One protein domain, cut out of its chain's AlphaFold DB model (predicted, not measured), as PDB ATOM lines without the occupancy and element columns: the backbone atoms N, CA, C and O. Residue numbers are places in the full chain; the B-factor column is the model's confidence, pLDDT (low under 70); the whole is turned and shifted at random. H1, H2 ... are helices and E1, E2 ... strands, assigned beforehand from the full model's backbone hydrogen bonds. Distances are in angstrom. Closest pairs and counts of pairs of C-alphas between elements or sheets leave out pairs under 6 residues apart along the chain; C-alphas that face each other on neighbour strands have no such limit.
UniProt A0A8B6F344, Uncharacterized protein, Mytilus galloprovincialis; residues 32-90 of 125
ATOM      1  N   THR A  32      18.981  30.498  -1.251       70.38
ATOM      2  CA  THR A  32      19.905  30.747  -2.352       70.38
ATOM      3  C   THR A  32      21.356  30.573  -1.912       70.38
ATOM      4  O   THR A  32      21.809  31.235  -0.971       70.38
ATOM      5  N   SER A  33      22.097  29.734  -2.640       66.94
ATOM      6  CA  SER A  33      23.507  29.441  -2.363       66.94
ATOM      7  C   SER A  33      24.426  30.645  -2.585       66.94
ATOM      8  O   SER A  33      25.450  30.751  -1.912       66.94
ATOM      9  N   GLN A  34      24.072  31.559  -3.496       68.38
ATOM     10  CA  GLN A  34      24.872  32.748  -3.785       68.38
ATOM     11  C   GLN A  34      24.041  34.026  -3.845       68.38
ATOM     12  O   GLN A  34      22.939  34.075  -4.394       68.38
ATOM     13  N   ARG A  35      24.595  35.075  -3.234       78.81
ATOM     14  CA  ARG A  35      24.019  36.417  -3.188       78.81
ATOM     15  C   ARG A  35      25.137  37.409  -3.405       78.81
ATOM     16  O   ARG A  35      26.066  37.483  -2.603       78.81
ATOM     17  N   GLU A  36      25.023  38.169  -4.472       82.31
ATOM     18  CA  GLU A  36      26.042  39.105  -4.902       82.31
ATOM     19  C   GLU A  36      25.436  40.497  -5.044       82.31
ATOM     20  O   GLU A  36      24.263  40.672  -5.393       82.31
ATOM     21  N   VAL A  37      26.245  41.503  -4.728       84.06
ATOM     22  CA  VAL A  37      25.903  42.906  -4.936       84.06
ATOM     23  C   VAL A  37      26.773  43.394  -6.077       84.06
ATOM     24  O   VAL A  37      27.996  43.429  -5.955       84.06
ATOM     25  N   TYR A  38      26.139  43.804  -7.165       84.50
ATOM     26  CA  TYR A  38      26.824  44.429  -8.280       84.50
ATOM     27  C   TYR A  38      26.663  45.932  -8.163       84.50
ATOM     28  O   TYR A  38      25.545  46.432  -8.034       84.50
ATOM     29  N   VAL A  39      27.782  46.649  -8.196       88.25
ATOM     30  CA  VAL A  39      27.809  48.110  -8.167       88.25
ATOM     31  C   VAL A  39      28.548  48.590  -9.399       88.25
ATOM     32  O   VAL A  39      29.714  48.263  -9.601       88.25
ATOM     33  N   TYR A  40      27.864  49.393 -10.199       87.62
ATOM     34  CA  TYR A  40      28.449  50.111 -11.316       87.62
ATOM     35  C   TYR A  40      28.497  51.573 -10.931       87.62
ATOM     36  O   TYR A  40      27.482  52.144 -10.530       87.62
ATOM     37  N   CYS A  41      29.671  52.177 -11.032       92.06
ATOM     38  CA  CYS A  41      29.835  53.597 -10.803       92.06
ATOM     39  C   CYS A  41      30.564  54.239 -11.973       92.06
ATOM     40  O   CYS A  41      31.429  53.631 -12.600       92.06
ATOM     41  N   ASP A  42      30.185  55.480 -12.242       91.88
ATOM     42  CA  ASP A  42      30.911  56.368 -13.130       91.88
ATOM     43  C   ASP A  42      31.035  57.736 -12.454       91.88
ATOM     44  O   ASP A  42      30.154  58.170 -11.701       91.88
ATOM     45  N   ALA A  43      32.160  58.400 -12.678       91.44
ATOM     46  CA  ALA A  43      32.481  59.668 -12.051       91.44
ATOM     47  C   ALA A  43      33.061  60.636 -13.081       91.44
ATOM     48  O   ALA A  43      33.998  60.321 -13.808       91.44
ATOM     49  N   SER A  44      32.524  61.850 -13.089       91.25
ATOM     50  CA  SER A  44      33.096  62.996 -13.789       91.25
ATOM     51  C   SER A  44      33.735  63.954 -12.782       91.25
ATOM     52  O   SER A  44      33.496  63.854 -11.579       91.25
ATOM     53  N   GLU A  45      34.478  64.954 -13.262       91.62
ATOM     54  CA  GLU A  45      35.065  66.003 -12.410       91.62
ATOM     55  C   GLU A  45      34.049  66.697 -11.483       91.62
ATOM     56  O   GLU A  45      34.432  67.265 -10.463       91.62
ATOM     57  N   LYS A  46      32.758  66.688 -11.839       90.06
ATOM     58  CA  LYS A  46      31.709  67.457 -11.149       90.06
ATOM     59  C   LYS A  46      30.620  66.599 -10.513       90.06
ATOM     60  O   LYS A  46      29.743  67.150  -9.851       90.06
ATOM     61  N   SER A  47      30.622  65.285 -10.728       87.38
ATOM     62  CA  SER A  47      29.530  64.419 -10.277       87.38
ATOM     63  C   SER A  47      29.935  62.956 -10.212       87.38
ATOM     64  O   SER A  47      30.733  62.495 -11.020       87.38
ATOM     65  N   ILE A  48      29.290  62.205  -9.325       84.44
ATOM     66  CA  ILE A  48      29.424  60.751  -9.225       84.44
ATOM     67  C   ILE A  48      28.029  60.150  -9.350       84.44
ATOM     68  O   ILE A  48      27.084  60.643  -8.731       84.44
ATOM     69  N   ALA A  49      27.903  59.095 -10.145       86.19
ATOM     70  CA  ALA A  49      26.699  58.291 -10.244       86.19
ATOM     71  C   ALA A  49      27.047  56.833  -9.943       86.19
ATOM     72  O   ALA A  49      28.085  56.327 -10.370       86.19
ATOM     73  N   ALA A  50      26.175  56.153  -9.206       90.00
ATOM     74  CA  ALA A  50      26.299  54.728  -8.958       90.00
ATOM     75  C   ALA A  50      24.931  54.057  -9.041       90.00
ATOM     76  O   ALA A  50      23.920  54.620  -8.619       90.00
ATOM     77  N   VAL A  51      24.917  52.842  -9.576       88.00
ATOM     78  CA  VAL A  51      23.759  51.955  -9.623       88.00
ATOM     79  C   VAL A  51      24.174  50.643  -8.983       88.00
ATOM     80  O   VAL A  51      25.192  50.063  -9.356       88.00
ATOM     81  N   ALA A  52      23.387  50.183  -8.014       85.69
ATOM     82  CA  ALA A  52      23.597  48.906  -7.354       85.69
ATOM     83  C   ALA A  52      22.391  47.994  -7.574       85.69
ATOM     84  O   ALA A  52      21.248  48.445  -7.480       85.69
ATOM     85  N   PHE A  53      22.640  46.713  -7.825       84.19
ATOM     86  CA  PHE A  53      21.601  45.689  -7.843       84.19
ATOM     87  C   PHE A  53      22.045  44.432  -7.097       84.19
ATOM     88  O   PHE A  53      23.232  44.121  -6.996       84.19
ATOM     89  N   LEU A  54      21.058  43.732  -6.542       80.06
ATOM     90  CA  LEU A  54      21.237  42.454  -5.866       80.06
ATOM     91  C   LEU A  54      20.946  41.334  -6.853       80.06
ATOM     92  O   LEU A  54      19.859  41.290  -7.429       80.06
ATOM     93  N   GLN A  55      21.895  40.421  -7.003       78.81
ATOM     94  CA  GLN A  55      21.713  39.192  -7.751       78.81
ATOM     95  C   GLN A  55      21.711  38.023  -6.766       78.81
ATOM     96  O   GLN A  55      22.662  37.822  -6.013       78.81
ATOM     97  N   ALA A  56      20.620  37.270  -6.752       75.62
ATOM     98  CA  ALA A  56      20.539  35.975  -6.093       75.62
ATOM     99  C   ALA A  56      20.436  34.911  -7.185       75.62
ATOM    100  O   ALA A  56      19.727  35.131  -8.164       75.62
ATOM    101  N   THR A  57      21.170  33.810  -7.047       67.19
ATOM    102  CA  THR A  57      21.248  32.743  -8.058       67.19
ATOM    103  C   THR A  57      21.122  31.362  -7.434       67.19
ATOM    104  O   THR A  57      21.810  31.030  -6.464       67.19
ATOM    105  N   ASP A  58      20.265  30.533  -8.024       67.44
ATOM    106  CA  ASP A  58      20.276  29.094  -7.769       67.44
ATOM    107  C   ASP A  58      21.368  28.414  -8.626       67.44
ATOM    108  O   ASP A  58      21.926  28.983  -9.574       67.44
ATOM    109  N   SER A  59      21.709  27.184  -8.265       62.00
ATOM    110  CA  SER A  59      22.674  26.303  -8.917       62.00
ATOM    111  C   SER A  59      22.412  26.077 -10.417       62.00
ATOM    112  O   SER A  59      23.374  25.892 -11.164       62.00
ATOM    113  N   GLU A  60      21.162  26.180 -10.880       60.84
ATOM    114  CA  GLU A  60      20.777  25.961 -12.285       60.84
ATOM    115  C   GLU A  60      21.038  27.164 -13.215       60.84
ATOM    116  O   GLU A  60      21.166  26.992 -14.426       60.84
ATOM    117  N   ASP A  61      21.249  28.372 -12.680       60.69
ATOM    118  CA  ASP A  61      21.498  29.590 -13.478       60.69
ATOM    119  C   ASP A  61      22.968  29.741 -13.922       60.69
ATOM    120  O   ASP A  61      23.470  30.841 -14.157       60.69
ATOM    121  N   ALA A  62      23.726  28.644 -14.011       59.81
ATOM    122  CA  ALA A  62      25.149  28.687 -14.360       59.81
ATOM    123  C   ALA A  62      25.425  29.133 -15.803       59.81
ATOM    124  O   ALA A  62      26.462  29.745 -16.068       59.81
ATOM    125  N   ALA A  63      24.490  28.871 -16.718       57.19
ATOM    126  CA  ALA A  63      24.638  29.155 -18.143       57.19
ATOM    127  C   ALA A  63      24.440  30.636 -18.522       57.19
ATOM    128  O   ALA A  63      24.787  31.027 -19.630       57.19
ATOM    129  N   THR A  64      23.914  31.480 -17.629       58.41
ATOM    130  CA  THR A  64      23.668  32.908 -17.911       58.41
ATOM    131  C   THR A  64      24.740  33.835 -17.331       58.41
ATOM    132  O   THR A  64      24.650  35.055 -17.471       58.41
ATOM    133  N   ARG A  65      25.778  33.282 -16.687       64.31
ATOM    134  CA  ARG A  65      26.792  34.055 -15.949       64.31
ATOM    135  C   ARG A  65      28.059  34.329 -16.747       64.31
ATOM    136  O   ARG A  65      28.544  33.465 -17.463       64.31
ATOM    137  N   SER A  66      28.671  35.488 -16.521       64.12
ATOM    138  CA  SER A  66      30.071  35.697 -16.891       64.12
ATOM    139  C   SER A  66      30.966  34.771 -16.065       64.12
ATOM    140  O   SER A  66      30.812  34.666 -14.851       64.12
ATOM    141  N   VAL A  67      31.911  34.108 -16.723       71.00
ATOM    142  CA  VAL A  67      32.900  33.244 -16.072       71.00
ATOM    143  C   VAL A  67      34.268  33.923 -16.172       71.00
ATOM    144  O   VAL A  67      34.602  34.413 -17.255       71.00
ATOM    145  N   PRO A  68      35.069  33.976 -15.087       79.19
ATOM    146  CA  PRO A  68      36.448  34.443 -15.163       79.19
ATOM    147  C   PRO A  68      37.212  33.735 -16.293       79.19
ATOM    148  O   PRO A  68      37.029  32.528 -16.473       79.19
ATOM    149  N   PRO A  69      38.067  34.434 -17.062       79.81
ATOM    150  CA  PRO A  69      38.714  33.843 -18.234       79.81
ATOM    151  C   PRO A  69      39.499  32.558 -17.932       79.81
ATOM    152  O   PRO A  69      39.501  31.633 -18.740       79.81
ATOM    153  N   ASP A  70      40.116  32.472 -16.752       86.31
ATOM    154  CA  ASP A  70      40.875  31.314 -16.269       86.31
ATOM    155  C   ASP A  70      39.997  30.098 -15.929       86.31
ATOM    156  O   ASP A  70      40.500  28.981 -15.847       86.31
ATOM    157  N   LYS A  71      38.689  30.303 -15.756       80.50
ATOM    158  CA  LYS A  71      37.693  29.258 -15.480       80.50
ATOM    159  C   LYS A  71      36.756  28.994 -16.651       80.50
ATOM    160  O   LYS A  71      35.940  28.081 -16.577       80.50
ATOM    161  N   LEU A  72      36.868  29.766 -17.734       81.06
ATOM    162  CA  LEU A  72      35.970  29.661 -18.881       81.06
ATOM    163  C   LEU A  72      36.072  28.288 -19.559       81.06
ATOM    164  O   LEU A  72      35.039  27.724 -19.914       81.06
ATOM    165  N   GLN A  73      37.288  27.734 -19.673       85.44
ATOM    166  CA  GLN A  73      37.539  26.424 -20.297       85.44
ATOM    167  C   GLN A  73      36.829  25.272 -19.584       85.44
ATOM    168  O   GLN A  73      36.335  24.365 -20.243       85.44
ATOM    169  N   ASP A  74      36.713  25.346 -18.260       81.75
ATOM    170  CA  ASP A  74      36.080  24.306 -17.443       81.75
ATOM    171  C   ASP A  74      34.584  24.573 -17.211       81.75
ATOM    172  O   ASP A  74      33.885  23.797 -16.561       81.75
ATOM    173  N   SER A  75      34.064  25.689 -17.723       78.50
ATOM    174  CA  SER A  75      32.710  26.132 -17.416       78.50
ATOM    175  C   SER A  75      31.639  25.450 -18.259       78.50
ATOM    176  O   SER A  75      31.875  24.971 -19.370       78.50
ATOM    177  N   MET A  76      30.411  25.502 -17.748       72.94
ATOM    178  CA  MET A  76      29.211  25.020 -18.433       72.94
ATOM    179  C   MET A  76      28.930  25.756 -19.755       72.94
ATOM    180  O   MET A  76      28.187  25.245 -20.584       72.94
ATOM    181  N   TRP A  77      29.532  26.932 -19.984       73.25
ATOM    182  CA  TRP A  77      29.398  27.665 -21.248       73.25
ATOM    183  C   TRP A  77      30.021  26.921 -22.425       73.25
ATOM    184  O   TRP A  77      29.438  26.889 -23.504       73.25
ATOM    185  N   LEU A  78      31.206  26.342 -22.219       78.00
ATOM    186  CA  LEU A  78      31.921  25.603 -23.261       78.00
ATOM    187  C   LEU A  78      31.639  24.103 -23.199       78.00
ATOM    188  O   LEU A  78      31.591  23.453 -24.239       78.00
ATOM    189  N   ASN A  79      31.416  23.561 -22.000       77.31
ATOM    190  CA  ASN A  79      31.220  22.123 -21.802       77.31
ATOM    191  C   ASN A  79      29.746  21.694 -21.781       77.31
ATOM    192  O   ASN A  79      29.453  20.500 -21.788       77.31
ATOM    193  N   GLY A  80      28.817  22.653 -21.766       68.94
ATOM    194  CA  GLY A  80      27.389  22.389 -21.643       68.94
ATOM    195  C   GLY A  80      26.986  21.853 -20.259       68.94
ATOM    196  O   GLY A  80      27.832  21.545 -19.414       68.94
ATOM    197  N   PRO A  81      25.675  21.769 -19.980       68.69
ATOM    198  CA  PRO A  81      25.164  21.212 -18.732       68.69
ATOM    199  C   PRO A  81      25.420  19.700 -18.634       68.69
ATOM    200  O   PRO A  81      25.147  18.945 -19.568       68.69
ATOM    201  N   LEU A  82      25.890  19.247 -17.464       63.00
ATOM    202  CA  LEU A  82      26.205  17.834 -17.191       63.00
ATOM    203  C   LEU A  82      24.990  16.907 -17.380       63.00
ATOM    204  O   LEU A  82      25.141  15.778 -17.844       63.00
ATOM    205  N   THR A  83      23.783  17.412 -17.109       61.00
ATOM    206  CA  THR A  83      22.506  16.692 -17.261       61.00
ATOM    207  C   THR A  83      22.212  16.273 -18.709       61.00
ATOM    208  O   THR A  83      21.561  15.251 -18.942       61.00
ATOM    209  N   LEU A  84      22.733  17.007 -19.701       54.44
ATOM    210  CA  LEU A  84      22.613  16.643 -21.117       54.44
ATOM    211  C   LEU A  84      23.560  15.491 -21.486       54.44
ATOM    212  O   LEU A  84      23.222  14.635 -22.302       54.44
ATOM    213  N   CYS A  85      24.737  15.452 -20.858       55.69
ATOM    214  CA  CYS A  85      25.755  14.433 -21.097       55.69
ATOM    215  C   CYS A  85      25.319  13.063 -20.551       55.69
ATOM    216  O   CYS A  85      25.530  12.040 -21.201       55.69
ATOM    217  N   GLU A  86      24.632  13.027 -19.408       54.81
ATOM    218  CA  GLU A  86      24.090  11.785 -18.835       54.81
ATOM    219  C   GLU A  86      22.917  11.216 -19.647       54.81
ATOM    220  O   GLU A  86      22.828  10.000 -19.830       54.81
ATOM    221  N   SER A  87      22.082  12.089 -20.220       51.94
ATOM    222  CA  SER A  87      20.936  11.711 -21.064       51.94
ATOM    223  C   SER A  87      21.343  11.149 -22.437       51.94
ATOM    224  O   SER A  87      20.526  10.552 -23.134       51.94
ATOM    225  N   SER A  88      22.615  11.292 -22.835       54.16
ATOM    226  CA  SER A  88      23.125  10.828 -24.136       54.16
ATOM    227  C   SER A  88      23.152   9.305 -24.298       54.16
ATOM    228  O   SER A  88      23.268   8.815 -25.419       54.16
ATOM    229  N   LYS A  89      23.013   8.540 -23.208       55.44
ATOM    230  CA  LYS A  89      22.950   7.072 -23.280       55.44
ATOM    231  C   LYS A  89      21.617   6.552 -23.831       55.44
ATOM    232  O   LYS A  89      21.605   5.443 -24.358       55.44
ATOM    233  N   ASP A  90      20.555   7.364 -23.789       56.03
ATOM    234  CA  ASP A  90      19.209   6.997 -24.260       56.03
ATOM    235  C   ASP A  90      18.793   7.712 -25.562       56.03
ATOM    236  O   ASP A  90      17.736   7.421 -26.125       56.03
TER     237      ASP A  90
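AT A GLANCE: This is residues 32 to 90 of the 125 residues of an uncharacterized protein of Mytilus galloprovincialis (UniProt A0A8B6F344). A long, narrow hairpin of two antiparallel strands, E1 and E2, makes one end of an extended model, and a loose string of four short helices, H1 to H4, winds away from the hairpin's open end. The hairpin's turn sticks out at one end with residues 43 to 48, and residues 82 to 90, with H4, stick out at the other. The printed part has 59 residues, with two named strands and then four named helices in the order E1, E2, H1, H2, H3, H4; the class is mixed, helices and strands. The whole is extended, with a radius of gyration of the C-alphas of 17.4 A, and its C-alphas span 63 by 25 by 14 A, only just a rod.

IN THESE COORDINATES: E1, residues 34 to 44, begins at C-alpha 34 at (24.872, 32.748, -3.785) and is 32.9 A long from first to last C-alpha. E2, residues 47 to 57, begins at C-alpha 47 at (29.530, 64.419, -10.277) and is 32.8 A long. H1 is residues 61 to 64, H2 residues 69 to 72 and H3 residues 76 to 79, with lengths of 5.9 A, 5.0 A and 4.9 A. H4, residues 82 to 87, is 9.0 A long and ends at C-alpha 87 at (20.936, 11.711, -21.064).

HOW THE PARTS SIT: E1 and E2 form a hairpin, antiparallel neighbours with 166 degrees between their directions. N 36 and O 55 are within hydrogen-bond range at 2.8 A, and so are N 49 and O 42 at 2.9 A. The C-alphas of residues 41 and 50, which face each other, are 4.1 A apart. E1 is apart from H1, H2, H3 and H4, and E2 is apart from H2, H3 and H4. H1 is apart from H2. H1 and H3 only just touch, with 3 pairs of C-alphas within 8 A; the closest are those of Ala 63 and Trp 77, 5.9 A apart. H2 and H3 are close but not clearly touching, and their closest C-alphas, of Leu 72 and Leu 78, are 7.2 A apart. H3 and H4 are also close but not clearly touching, with the closest C-alphas, of Met 76 and Leu 82, 7.9 A apart. In H4 every O i to N i+4 pair is within hydrogen-bond range; H1, H2 and H3 are too short for such a pair, and their one O i to N i+3 pair each is within range in H2 but not in H1 or H3.

THE WHOLE: The two C-alphas farthest apart are those of Lys 46 and Asp 90, at 63.1 A. Residues 68 to 74, of which 69 to 72 belong to H2, also stand free. The printed part has no cut, and the five links between its elements are tight. The mean pLDDT of the printed part is 74.4, and it is under 70 in residues 33 to 34, 57 to 66 and 80 to 90.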